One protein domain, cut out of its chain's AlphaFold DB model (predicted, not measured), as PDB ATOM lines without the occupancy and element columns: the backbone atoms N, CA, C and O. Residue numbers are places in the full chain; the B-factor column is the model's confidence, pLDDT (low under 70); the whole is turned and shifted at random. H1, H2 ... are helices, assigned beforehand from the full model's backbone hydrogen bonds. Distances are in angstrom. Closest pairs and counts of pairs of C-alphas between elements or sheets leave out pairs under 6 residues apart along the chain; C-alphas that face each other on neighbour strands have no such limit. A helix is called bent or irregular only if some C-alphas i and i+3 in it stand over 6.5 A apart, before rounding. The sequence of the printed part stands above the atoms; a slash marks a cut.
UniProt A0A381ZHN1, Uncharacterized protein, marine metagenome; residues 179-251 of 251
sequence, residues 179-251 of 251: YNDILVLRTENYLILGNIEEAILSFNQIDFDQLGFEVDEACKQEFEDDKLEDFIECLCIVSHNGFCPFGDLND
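What this domain is: This is residues 179 to 251 of the 251 residues of an uncharacterized protein of marine metagenome (UniProt A0A381ZHN1). Two helices, H1 and H2, fold back on each other as a helical hairpin, and the longer helix H3 crosses one side of it at a slant, over both. A long loop, residues 204 to 224, swings out from the end of H2 and comes back to the start of H3, and the tail after H3, residues 241 to 251, runs to the opposite end of the long axis. The printed part has 73 residues with three named helices, H1, H2 and H3 in that order along the chain, and no named strand; the class is all helix, with 38 residues in the helices. The whole is compact, with a radius of gyration of the C-alphas of 11.2 A, yet elongated in outline, with spans of 33 by 20 by 19 A.

How they stand to each other: H1, residues 179 to 192, and H2, residues 196 to 203, form a hairpin through a tight link of 3 residues. They touch, with 17 pairs of C-alphas within 8 A, the closest being those of Thr 187 and Ala 199, 4.4 A apart. They run opposite ways at a shallow tilt of 10 degrees. H1 touches H3, residues 225 to 240, with residues 181 to 184 alone, and H3 touches H1 with residues 235 to 239 alone. Their closest C-alphas, those of Val 184 and Ser 239, are 6.4 A apart, and the two helices run opposite ways at a steep tilt of 53 degrees. H2 and H3 touch at the C-alphas of Glu 197 and Asp 225, their closest, 6.7 A apart. They run the same way at a steep tilt of 47 degrees. The helix packing is mostly crossed, but only just: of the 3 touching pairs, 1 is at a shallow tilt. Every O i to N i+4 pair is within hydrogen-bond range in H1 and H2; in H3 it is 10 of 12.

Where its parts are: H1 begins at C-alpha 179 at (-43.853, 35.097, 7.597) and measures 20.0 A from first to last C-alpha. H2, from Ile 196 to Phe 203, measures 10.4 A and ends at C-alpha 203 at (-43.112, 28.271, -2.091). H3, the longest helix with 16 residues, measures 22.3 A and ends at C-alpha 240 at (-44.665, 18.825, 8.810). It is irregular, with C-alphas 226 and 229 lying 8.6 A apart, and it has a kink of 41 degrees near residue 232.

The domain as a whole: The two C-alphas farthest apart are those of Gln 210 and Asp 251, at 34.6 A. The printed part has no cut and ends at residue 251, the chain's last residue. The link from H2 to H3 is long, with 21 residues. The mean pLDDT of the printed part is 80.9; 14 residues are under 70, namely residues 225 to 226 and 240 to 251.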
ATOM      1  N   TYR A 179     -43.323  34.940   8.950       90.31
ATOM      2  CA  TYR A 179     -43.853  35.097   7.597       90.31
ATOM      3  C   TYR A 179     -43.751  33.797   6.783       90.31
ATOM      4  O   TYR A 179     -44.689  33.446   6.068       90.31
ATOM      5  N   ASN A 180     -42.669  33.030   6.960       90.94
ATOM      6  CA  ASN A 180     -42.497  31.724   6.321       90.94
ATOM      7  C   ASN A 180     -43.610  30.737   6.698       90.94
ATOM      8  O   ASN A 180     -44.089  30.018   5.827       90.94
ATOM      9  N   ASP A 181     -44.078  30.728   7.949       89.94
ATOM     10  CA  ASP A 181     -45.197  29.861   8.347       89.94
ATOM     11  C   ASP A 181     -46.481  30.210   7.581       89.94
ATOM     12  O   ASP A 181     -47.249  29.327   7.191       89.94
ATOM     13  N   ILE A 182     -46.701  31.502   7.310       93.38
ATOM     14  CA  ILE A 182     -47.836  31.954   6.503       93.38
ATOM     15  C   ILE A 182     -47.640  31.625   5.018       93.38
ATOM     16  O   ILE A 182     -48.602  31.227   4.360       93.38
ATOM     17  N   LEU A 183     -46.417  31.724   4.487       93.50
ATOM     18  CA  LEU A 183     -46.103  31.287   3.122       93.50
ATOM     19  C   LEU A 183     -46.382  29.798   2.931       93.50
ATOM     20  O   LEU A 183     -47.028  29.423   1.957       93.50
ATOM     21  N   VAL A 184     -45.955  28.970   3.884       92.25
ATOM     22  CA  VAL A 184     -46.220  27.529   3.885       92.25
ATOM     23  C   VAL A 184     -47.723  27.272   3.897       92.25
ATOM     24  O   VAL A 184     -48.220  26.550   3.035       92.25
ATOM     25  N   LEU A 185     -48.469  27.920   4.798       93.69
ATOM     26  CA  LEU A 185     -49.931  27.814   4.847       93.69
ATOM     27  C   LEU A 185     -50.581  28.196   3.507       93.69
ATOM     28  O   LEU A 185     -51.474  27.500   3.022       93.69
ATOM     29  N   ARG A 186     -50.138  29.301   2.901       95.69
ATOM     30  CA  ARG A 186     -50.646  29.791   1.617       95.69
ATOM     31  C   ARG A 186     -50.357  28.801   0.490       95.69
ATOM     32  O   ARG A 186     -51.260  28.489  -0.284       95.69
ATOM     33  N   THR A 187     -49.139  28.268   0.435       94.75
ATOM     34  CA  THR A 187     -48.737  27.223  -0.512       94.75
ATOM     35  C   THR A 187     -49.603  25.970  -0.366       94.75
ATOM     36  O   THR A 187     -50.123  25.472  -1.365       94.75
ATOM     37  N   GLU A 188     -49.827  25.490   0.862       91.75
ATOM     38  CA  GLU A 188     -50.721  24.352   1.125       91.75
ATOM     39  C   GLU A 188     -52.145  24.624   0.629       91.75
ATOM     40  O   GLU A 188     -52.757  23.771  -0.013       91.75
ATOM     41  N   ASN A 189     -52.687  25.813   0.905       94.00
ATOM     42  CA  ASN A 189     -54.041  26.165   0.488       94.00
ATOM     43  C   ASN A 189     -54.171  26.216  -1.044       94.00
ATOM     44  O   ASN A 189     -55.164  25.722  -1.580       94.00
ATOM     45  N   TYR A 190     -53.180  26.763  -1.759       94.25
ATOM     46  CA  TYR A 190     -53.166  26.742  -3.226       94.25
ATOM     47  C   TYR A 190     -53.156  25.313  -3.772       94.25
ATOM     48  O   TYR A 190     -53.954  24.999  -4.659       94.25
ATOM     49  N   LEU A 191     -52.325  24.431  -3.206       89.88
ATOM     50  CA  LEU A 191     -52.303  23.011  -3.567       89.88
ATOM     51  C   LEU A 191     -53.656  22.336  -3.344       89.88
ATOM     52  O   LEU A 191     -54.147  21.643  -4.233       89.88
ATOM     53  N   ILE A 192     -54.287  22.569  -2.190       87.12
ATOM     54  CA  ILE A 192     -55.611  22.017  -1.858       87.12
ATOM     55  C   ILE A 192     -56.676  22.475  -2.864       87.12
ATOM     56  O   ILE A 192     -57.581  21.713  -3.203       87.12
ATOM     57  N   LEU A 193     -56.569  23.707  -3.359       89.12
ATOM     58  CA  LEU A 193     -57.458  24.260  -4.382       89.12
ATOM     59  C   LEU A 193     -57.102  23.813  -5.814       89.12
ATOM     60  O   LEU A 193     -57.816  24.169  -6.752       89.12
ATOM     61  N   GLY A 194     -56.027  23.040  -5.997       87.25
ATOM     62  CA  GLY A 194     -55.540  22.592  -7.303       87.25
ATOM     63  C   GLY A 194     -54.827  23.680  -8.114       87.25
ATOM     64  O   GLY A 194     -54.656  23.529  -9.322       87.25
ATOM     65  N   ASN A 195     -54.420  24.780  -7.476       91.31
ATOM     66  CA  ASN A 195     -53.705  25.879  -8.113       91.31
ATOM     67  C   ASN A 195     -52.185  25.698  -7.964       91.31
ATOM     68  O   ASN A 195     -51.548  26.298  -7.102       91.31
ATOM     69  N   ILE A 196     -51.621  24.809  -8.783       88.81
ATOM     70  CA  ILE A 196     -50.227  24.357  -8.655       88.81
ATOM     71  C   ILE A 196     -49.214  25.474  -8.948       88.81
ATOM     72  O   ILE A 196     -48.263  25.632  -8.190       88.81
ATOM     73  N   GLU A 197     -49.439  26.268  -9.997       90.44
ATOM     74  CA  GLU A 197     -48.533  27.356 -10.399       90.44
ATOM     75  C   GLU A 197     -48.367  28.376  -9.259       90.44
ATOM     76  O   GLU A 197     -47.253  28.682  -8.836       90.44
ATOM     77  N   GLU A 198     -49.476  28.826  -8.663       94.12
ATOM     78  CA  GLU A 198     -49.435  29.761  -7.532       94.12
ATOM     79  C   GLU A 198     -48.856  29.128  -6.257       94.12
ATOM     80  O   GLU A 198     -48.197  29.809  -5.466       94.12
ATOM     81  N   ALA A 199     -49.046  27.819  -6.053       92.50
ATOM     82  CA  ALA A 199     -48.410  27.113  -4.944       92.50
ATOM     83  C   ALA A 199     -46.878  27.144  -5.062       92.50
ATOM     84  O   ALA A 199     -46.199  27.462  -4.081       92.50
ATOM     85  N   ILE A 200     -46.345  26.880  -6.260       91.25
ATOM     86  CA  ILE A 200     -44.910  26.946  -6.558       91.25
ATOM     87  C   ILE A 200     -44.392  28.378  -6.375       91.25
ATOM     88  O   ILE A 200     -43.401  28.588  -5.674       91.25
ATOM     89  N   LEU A 201     -45.091  29.382  -6.919       92.75
ATOM     90  CA  LEU A 201     -44.715  30.792  -6.755       92.75
ATOM     91  C   LEU A 201     -44.680  31.225  -5.286       92.75
ATOM     92  O   LEU A 201     -43.802  31.990  -4.889       92.75
ATOM     93  N   SER A 202     -45.625  30.749  -4.472       93.06
ATOM     94  CA  SER A 202     -45.645  31.014  -3.033       93.06
ATOM     95  C   SER A 202     -44.511  30.289  -2.303       93.06
ATOM     96  O   SER A 202     -43.893  30.873  -1.417       93.06
ATOM     97  N   PHE A 203     -44.196  29.052  -2.691       92.06
ATOM     98  CA  PHE A 203     -43.112  28.271  -2.091       92.06
ATOM     99  C   PHE A 203     -41.734  28.867  -2.380       92.06
ATOM    100  O   PHE A 203     -40.916  28.996  -1.474       92.06
ATOM    101  N   ASN A 204     -41.500  29.317  -3.614       90.94
ATOM    102  CA  ASN A 204     -40.244  29.948  -4.028       90.94
ATOM    103  C   ASN A 204     -39.963  31.283  -3.295       90.94
ATOM    104  O   ASN A 204     -38.861  31.817  -3.404       90.94
ATOM    105  N   GLN A 205     -40.931  31.833  -2.548       91.31
ATOM    106  CA  GLN A 205     -40.740  33.013  -1.690       91.31
ATOM    107  C   GLN A 205     -40.222  32.671  -0.285       91.31
ATOM    108  O   GLN A 205     -39.868  33.588   0.455       91.31
ATOM    109  N   ILE A 206     -40.202  31.392   0.103       90.00
ATOM    110  CA  ILE A 206     -39.764  30.968   1.436       90.00
ATOM    111  C   ILE A 206     -38.269  31.244   1.590       90.00
ATOM    112  O   ILE A 206     -37.438  30.742   0.833       90.00
ATOM    113  N   ASP A 207     -37.920  32.015   2.618       87.81
ATOM    114  CA  ASP A 207     -36.525  32.231   2.987       87.81
ATOM    115  C   ASP A 207     -36.036  31.050   3.837       87.81
ATOM    116  O   ASP A 207     -36.233  31.010   5.055       87.81
ATOM    117  N   PHE A 208     -35.410  30.066   3.187       85.44
ATOM    118  CA  PHE A 208     -34.901  28.859   3.846       85.44
ATOM    119  C   PHE A 208     -33.840  29.144   4.917       85.44
ATOM    120  O   PHE A 208     -33.686  28.334   5.832       85.44
ATOM    121  N   ASP A 209     -33.141  30.282   4.856       83.31
ATOM    122  CA  ASP A 209     -32.135  30.651   5.859       83.31
ATOM    123  C   ASP A 209     -32.777  31.093   7.186       83.31
ATOM    124  O   ASP A 209     -32.121  31.089   8.232       83.31
ATOM    125  N   GLN A 210     -34.067  31.447   7.165       82.31
ATOM    126  CA  GLN A 210     -34.847  31.794   8.355       82.31
ATOM    127  C   GLN A 210     -35.546  30.588   8.992       82.31
ATOM    128  O   GLN A 210     -36.181  30.725  10.040       82.31
ATOM    129  N   LEU A 211     -35.424  29.397   8.400       81.12
ATOM    130  CA  LEU A 211     -35.960  28.180   8.998       81.12
ATOM    131  C   LEU A 211     -35.093  27.731  10.180       81.12
ATOM    132  O   LEU A 211     -33.865  27.796  10.165       81.12
ATOM    133  N   GLY A 212     -35.739  27.210  11.222       75.62
ATOM    134  CA  GLY A 212     -35.057  26.685  12.411       75.62
ATOM    135  C   GLY A 212     -34.331  25.346  12.201       75.62
ATOM    136  O   GLY A 212     -33.908  24.734  13.185       75.62
ATOM    137  N   PHE A 213     -34.231  24.856  10.961       80.69
ATOM    138  CA  PHE A 213     -33.669  23.555  10.597       80.69
ATOM    139  C   PHE A 213     -33.070  23.566   9.182       80.69
ATOM    140  O   PHE A 213     -33.371  24.432   8.368       80.69
ATOM    141  N   GLU A 214     -32.204  22.590   8.901       80.62
ATOM    142  CA  GLU A 214     -31.540  22.442   7.604       80.62
ATOM    143  C   GLU A 214     -32.454  21.720   6.602       80.62
ATOM    144  O   GLU A 214     -33.030  20.677   6.917       80.62
ATOM    145  N   VAL A 215     -32.559  22.275   5.394       81.19
ATOM    146  CA  VAL A 215     -33.307  21.705   4.264       81.19
ATOM    147  C   VAL A 215     -32.319  21.332   3.157       81.19
ATOM    148  O   VAL A 215     -31.314  22.027   2.980       81.19
ATOM    149  N   ASP A 216     -32.589  20.241   2.434       81.69
ATOM    150  CA  ASP A 216     -31.765  19.798   1.302       81.69
ATOM    151  C   ASP A 216     -31.606  20.927   0.265       81.69
ATOM    152  O   ASP A 216     -32.543  21.673  -0.022       81.69
ATOM    153  N   GLU A 217     -30.414  21.036  -0.322       81.94
ATOM    154  CA  GLU A 217     -30.096  22.000  -1.379       81.94
ATOM    155  C   GLU A 217     -30.994  21.833  -2.607       81.94
ATOM    156  O   GLU A 217     -31.213  22.795  -3.338       81.94
ATOM    157  N   ALA A 218     -31.540  20.634  -2.833       82.81
ATOM    158  CA  ALA A 218     -32.545  20.415  -3.868       82.81
ATOM    159  C   ALA A 218     -33.810  21.267  -3.648       82.81
ATOM    160  O   ALA A 218     -34.333  21.826  -4.605       82.81
ATOM    161  N   CYS A 219     -34.247  21.442  -2.396       82.75
ATOM    162  CA  CYS A 219     -35.447  22.209  -2.050       82.75
ATOM    163  C   CYS A 219     -35.247  23.725  -2.076       82.75
ATOM    164  O   CYS A 219     -36.221  24.468  -2.089       82.75
ATOM    165  N   LYS A 220     -33.991  24.184  -2.066       81.50
ATOM    166  CA  LYS A 220     -33.641  25.608  -2.162       81.50
ATOM    167  C   LYS A 220     -33.581  26.099  -3.608       81.50
ATOM    168  O   LYS A 220     -33.383  27.289  -3.845       81.50
ATOM    169  N   GLN A 221     -33.666  25.186  -4.575       79.06
ATOM    170  CA  GLN A 221     -33.722  25.540  -5.988       79.06
ATOM    171  C   GLN A 221     -35.123  26.025  -6.342       79.06
ATOM    172  O   GLN A 221     -36.112  25.559  -5.785       79.06
ATOM    173  N   GLU A 222     -35.199  26.954  -7.290       78.19
ATOM    174  CA  GLU A 222     -36.474  27.401  -7.837       78.19
ATOM    175  C   GLU A 222     -37.154  26.227  -8.559       78.19
ATOM    176  O   GLU A 222     -36.546  25.577  -9.419       78.19
ATOM    177  N   PHE A 223     -38.396  25.931  -8.174       79.12
ATOM    178  CA  PHE A 223     -39.188  24.877  -8.803       79.12
ATOM    179  C   PHE A 223     -39.857  25.377 -10.089       79.12
ATOM    180  O   PHE A 223     -40.361  26.498 -10.138       79.12
ATOM    181  N   GLU A 224     -39.880  24.513 -11.107       73.94
ATOM    182  CA  GLU A 224     -40.674  24.657 -12.333       73.94
ATOM    183  C   GLU A 224     -41.841  23.647 -12.302       73.94
ATOM    184  O   GLU A 224     -41.777  22.637 -11.593       73.94
ATOM    185  N   ASP A 225     -42.905  23.900 -13.075       64.38
ATOM    186  CA  ASP A 225     -44.145  23.097 -13.083       64.38
ATOM    187  C   ASP A 225     -43.931  21.593 -13.355       64.38
ATOM    188  O   ASP A 225     -44.764  20.762 -12.988       64.38
ATOM    189  N   ASP A 226     -42.831  21.212 -14.009       68.06
ATOM    190  CA  ASP A 226     -42.510  19.827 -14.365       68.06
ATOM    191  C   ASP A 226     -41.915  19.001 -13.208       68.06
ATOM    192  O   ASP A 226     -41.705  17.795 -13.368       68.06
ATOM    193  N   LYS A 227     -41.704  19.611 -12.032       77.50
ATOM    194  CA  LYS A 227     -41.147  18.980 -10.821       77.50
ATOM    195  C   LYS A 227     -42.121  18.940  -9.642       77.50
ATOM    196  O   LYS A 227     -41.732  19.136  -8.492       77.50
ATOM    197  N   LEU A 228     -43.397  18.674  -9.920       80.00
ATOM    198  CA  LEU A 228     -44.447  18.621  -8.898       80.00
ATOM    199  C   LEU A 228     -44.142  17.626  -7.758       80.00
ATOM    200  O   LEU A 228     -44.400  17.941  -6.601       80.00
ATOM    201  N   GLU A 229     -43.581  16.453  -8.068       81.62
ATOM    202  CA  GLU A 229     -43.222  15.446  -7.053       81.62
ATOM    203  C   GLU A 229     -42.140  15.967  -6.095       81.62
ATOM    204  O   GLU A 229     -42.349  15.965  -4.881       81.62
ATOM    205  N   ASP A 230     -41.035  16.492  -6.637       84.38
ATOM    206  CA  ASP A 230     -39.937  17.065  -5.847       84.38
ATOM    207  C   ASP A 230     -40.427  18.260  -5.001       84.38
ATOM    208  O   ASP A 230     -40.056  18.410  -3.835       84.38
ATOM    209  N   PHE A 231     -41.295  19.106  -5.572       87.12
ATOM    210  CA  PHE A 231     -41.897  20.240  -4.871       87.12
ATOM    211  C   PHE A 231     -42.728  19.785  -3.664       87.12
ATOM    212  O   PHE A 231     -42.577  20.334  -2.572       87.12
ATOM    213  N   ILE A 232     -43.584  18.774  -3.830       85.44
ATOM    214  CA  ILE A 232     -44.424  18.260  -2.740       85.44
ATOM    215  C   ILE A 232     -43.574  17.616  -1.651       85.44
ATOM    216  O   ILE A 232     -43.836  17.843  -0.469       85.44
ATOM    217  N   GLU A 233     -42.538  16.864  -2.022       85.44
ATOM    218  CA  GLU A 233     -41.591  16.302  -1.058       85.44
ATOM    219  C   GLU A 233     -40.949  17.414  -0.215       85.44
ATOM    220  O   GLU A 233     -40.989  17.371   1.020       85.44
ATOM    221  N   CYS A 234     -40.442  18.462  -0.867       88.50
ATOM    222  CA  CYS A 234     -39.849  19.613  -0.198       88.50
ATOM    223  C   CYS A 234     -40.850  20.381   0.673       88.50
ATOM    224  O   CYS A 234     -40.523  20.733   1.810       88.50
ATOM    225  N   LEU A 235     -42.083  20.590   0.206       87.88
ATOM    226  CA  LEU A 235     -43.136  21.204   1.012       87.88
ATOM    227  C   LEU A 235     -43.425  20.386   2.272       87.88
ATOM    228  O   LEU A 235     -43.514  20.951   3.358       87.88
ATOM    229  N   CYS A 236     -43.512  19.063   2.154       84.38
ATOM    230  CA  CYS A 236     -43.779  18.172   3.278       84.38
ATOM    231  C   CYS A 236     -42.633  18.152   4.307       84.38
ATOM    232  O   CYS A 236     -42.878  18.030   5.514       84.38
ATOM    233  N   ILE A 237     -41.383  18.335   3.866       84.44
ATOM    234  CA  ILE A 237     -40.244  18.575   4.765       84.44
ATOM    235  C   ILE A 237     -40.446  19.884   5.536       84.44
ATOM    236  O   ILE A 237     -40.294  19.892   6.760       84.44
ATOM    237  N   VAL A 238     -40.824  20.959   4.839       84.00
ATOM    238  CA  VAL A 238     -40.948  22.297   5.427       84.00
ATOM    239  C   VAL A 238     -42.145  22.416   6.380       84.00
ATOM    240  O   VAL A 238     -42.007  23.006   7.448       84.00
ATOM    241  N   SER A 239     -43.306  21.846   6.044       77.94
ATOM    242  CA  SER A 239     -44.553  22.081   6.789       77.94
ATOM    243  C   SER A 239     -44.796  21.126   7.963       77.94
ATOM    244  O   SER A 239     -45.502  21.468   8.918       77.94
ATOM    245  N   HIS A 240     -44.232  19.915   7.927       65.38
ATOM    246  CA  HIS A 240     -44.665  18.825   8.810       65.38
ATOM    247  C   HIS A 240     -43.533  17.932   9.325       65.38
ATOM    248  O   HIS A 240     -43.772  16.772   9.679       65.38
ATOM    249  N   ASN A 241     -42.294  18.431   9.374       61.00
ATOM    250  CA  ASN A 241     -41.119  17.615   9.712       61.00
ATOM    251  C   ASN A 241     -41.040  16.323   8.862       61.00
ATOM    252  O   ASN A 241     -40.645  15.268   9.364       61.00
ATOM    253  N   GLY A 242     -41.471  16.386   7.595       58.94
ATOM    254  CA  GLY A 242     -41.448  15.270   6.646       58.94
ATOM    255  C   GLY A 242     -42.702  14.387   6.594       58.94
ATOM    256  O   GLY A 242     -42.707  13.414   5.844       58.94
ATOM    257  N   PHE A 243     -43.770  14.672   7.349       65.06
ATOM    258  CA  PHE A 243     -45.045  13.960   7.177       65.06
ATOM    259  C   PHE A 243     -45.880  14.588   6.053       65.06
ATOM    260  O   PHE A 243     -46.245  15.751   6.143       65.06
ATOM    261  N   CYS A 244     -46.232  13.822   5.019       66.38
ATOM    262  CA  CYS A 244     -46.899  14.374   3.838       66.38
ATOM    263  C   CYS A 244     -48.407  14.054   3.805       66.38
ATOM    264  O   CYS A 244     -48.776  12.912   3.522       66.38
ATOM    265  N   PRO A 245     -49.305  15.024   4.080       64.62
ATOM    266  CA  PRO A 245     -50.754  14.805   4.071       64.62
ATOM    267  C   PRO A 245     -51.356  14.808   2.659       64.62
ATOM    268  O   PRO A 245     -52.542  14.525   2.509       64.62
ATOM    269  N   PHE A 246     -50.561  15.140   1.640       64.94
ATOM    270  CA  PHE A 246     -51.004  15.238   0.249       64.94
ATOM    271  C   PHE A 246     -50.954  13.894  -0.500       64.94
ATOM    272  O   PHE A 246     -51.509  13.797  -1.590       64.94
ATOM    273  N   GLY A 247     -50.391  12.844   0.119       52.47
ATOM    274  CA  GLY A 247     -50.216  11.520  -0.490       52.47
ATOM    275  C   GLY A 247     -49.225  11.525  -1.661       52.47
ATOM    276  O   GLY A 247     -48.817  12.582  -2.138       52.47
ATOM    277  N   ASP A 248     -48.835  10.340  -2.138       45.94
ATOM    278  CA  ASP A 248     -48.210  10.231  -3.459       45.94
ATOM    279  C   ASP A 248     -49.292  10.609  -4.483       45.94
ATOM    280  O   ASP A 248     -50.276   9.883  -4.619       45.94
ATOM    281  N   LEU A 249     -49.156  11.734  -5.194       44.91
ATOM    282  CA  LEU A 249     -50.141  12.219  -6.184       44.91
ATOM    283  C   LEU A 249     -50.264  11.334  -7.451       44.91
ATOM    284  O   LEU A 249     -50.684  11.803  -8.506       44.91
ATOM    285  N   ASN A 250     -49.892  10.056  -7.362       33.81
ATOM    286  CA  ASN A 250     -49.795   9.115  -8.476       33.81
ATOM    287  C   ASN A 250     -50.944   8.090  -8.562       33.81
ATOM    288  O   ASN A 250     -50.830   7.151  -9.353       33.81
ATOM    289  N   ASP A 251     -52.044   8.277  -7.823       33.16
ATOM    290  CA  ASP A 251     -53.255   7.437  -7.922       33.16
ATOM    291  C   ASP A 251     -54.449   8.143  -8.597       33.16
ATOM    292  O   ASP A 251     -54.899   9.208  -8.111       33.16
TER     293      ASP A 251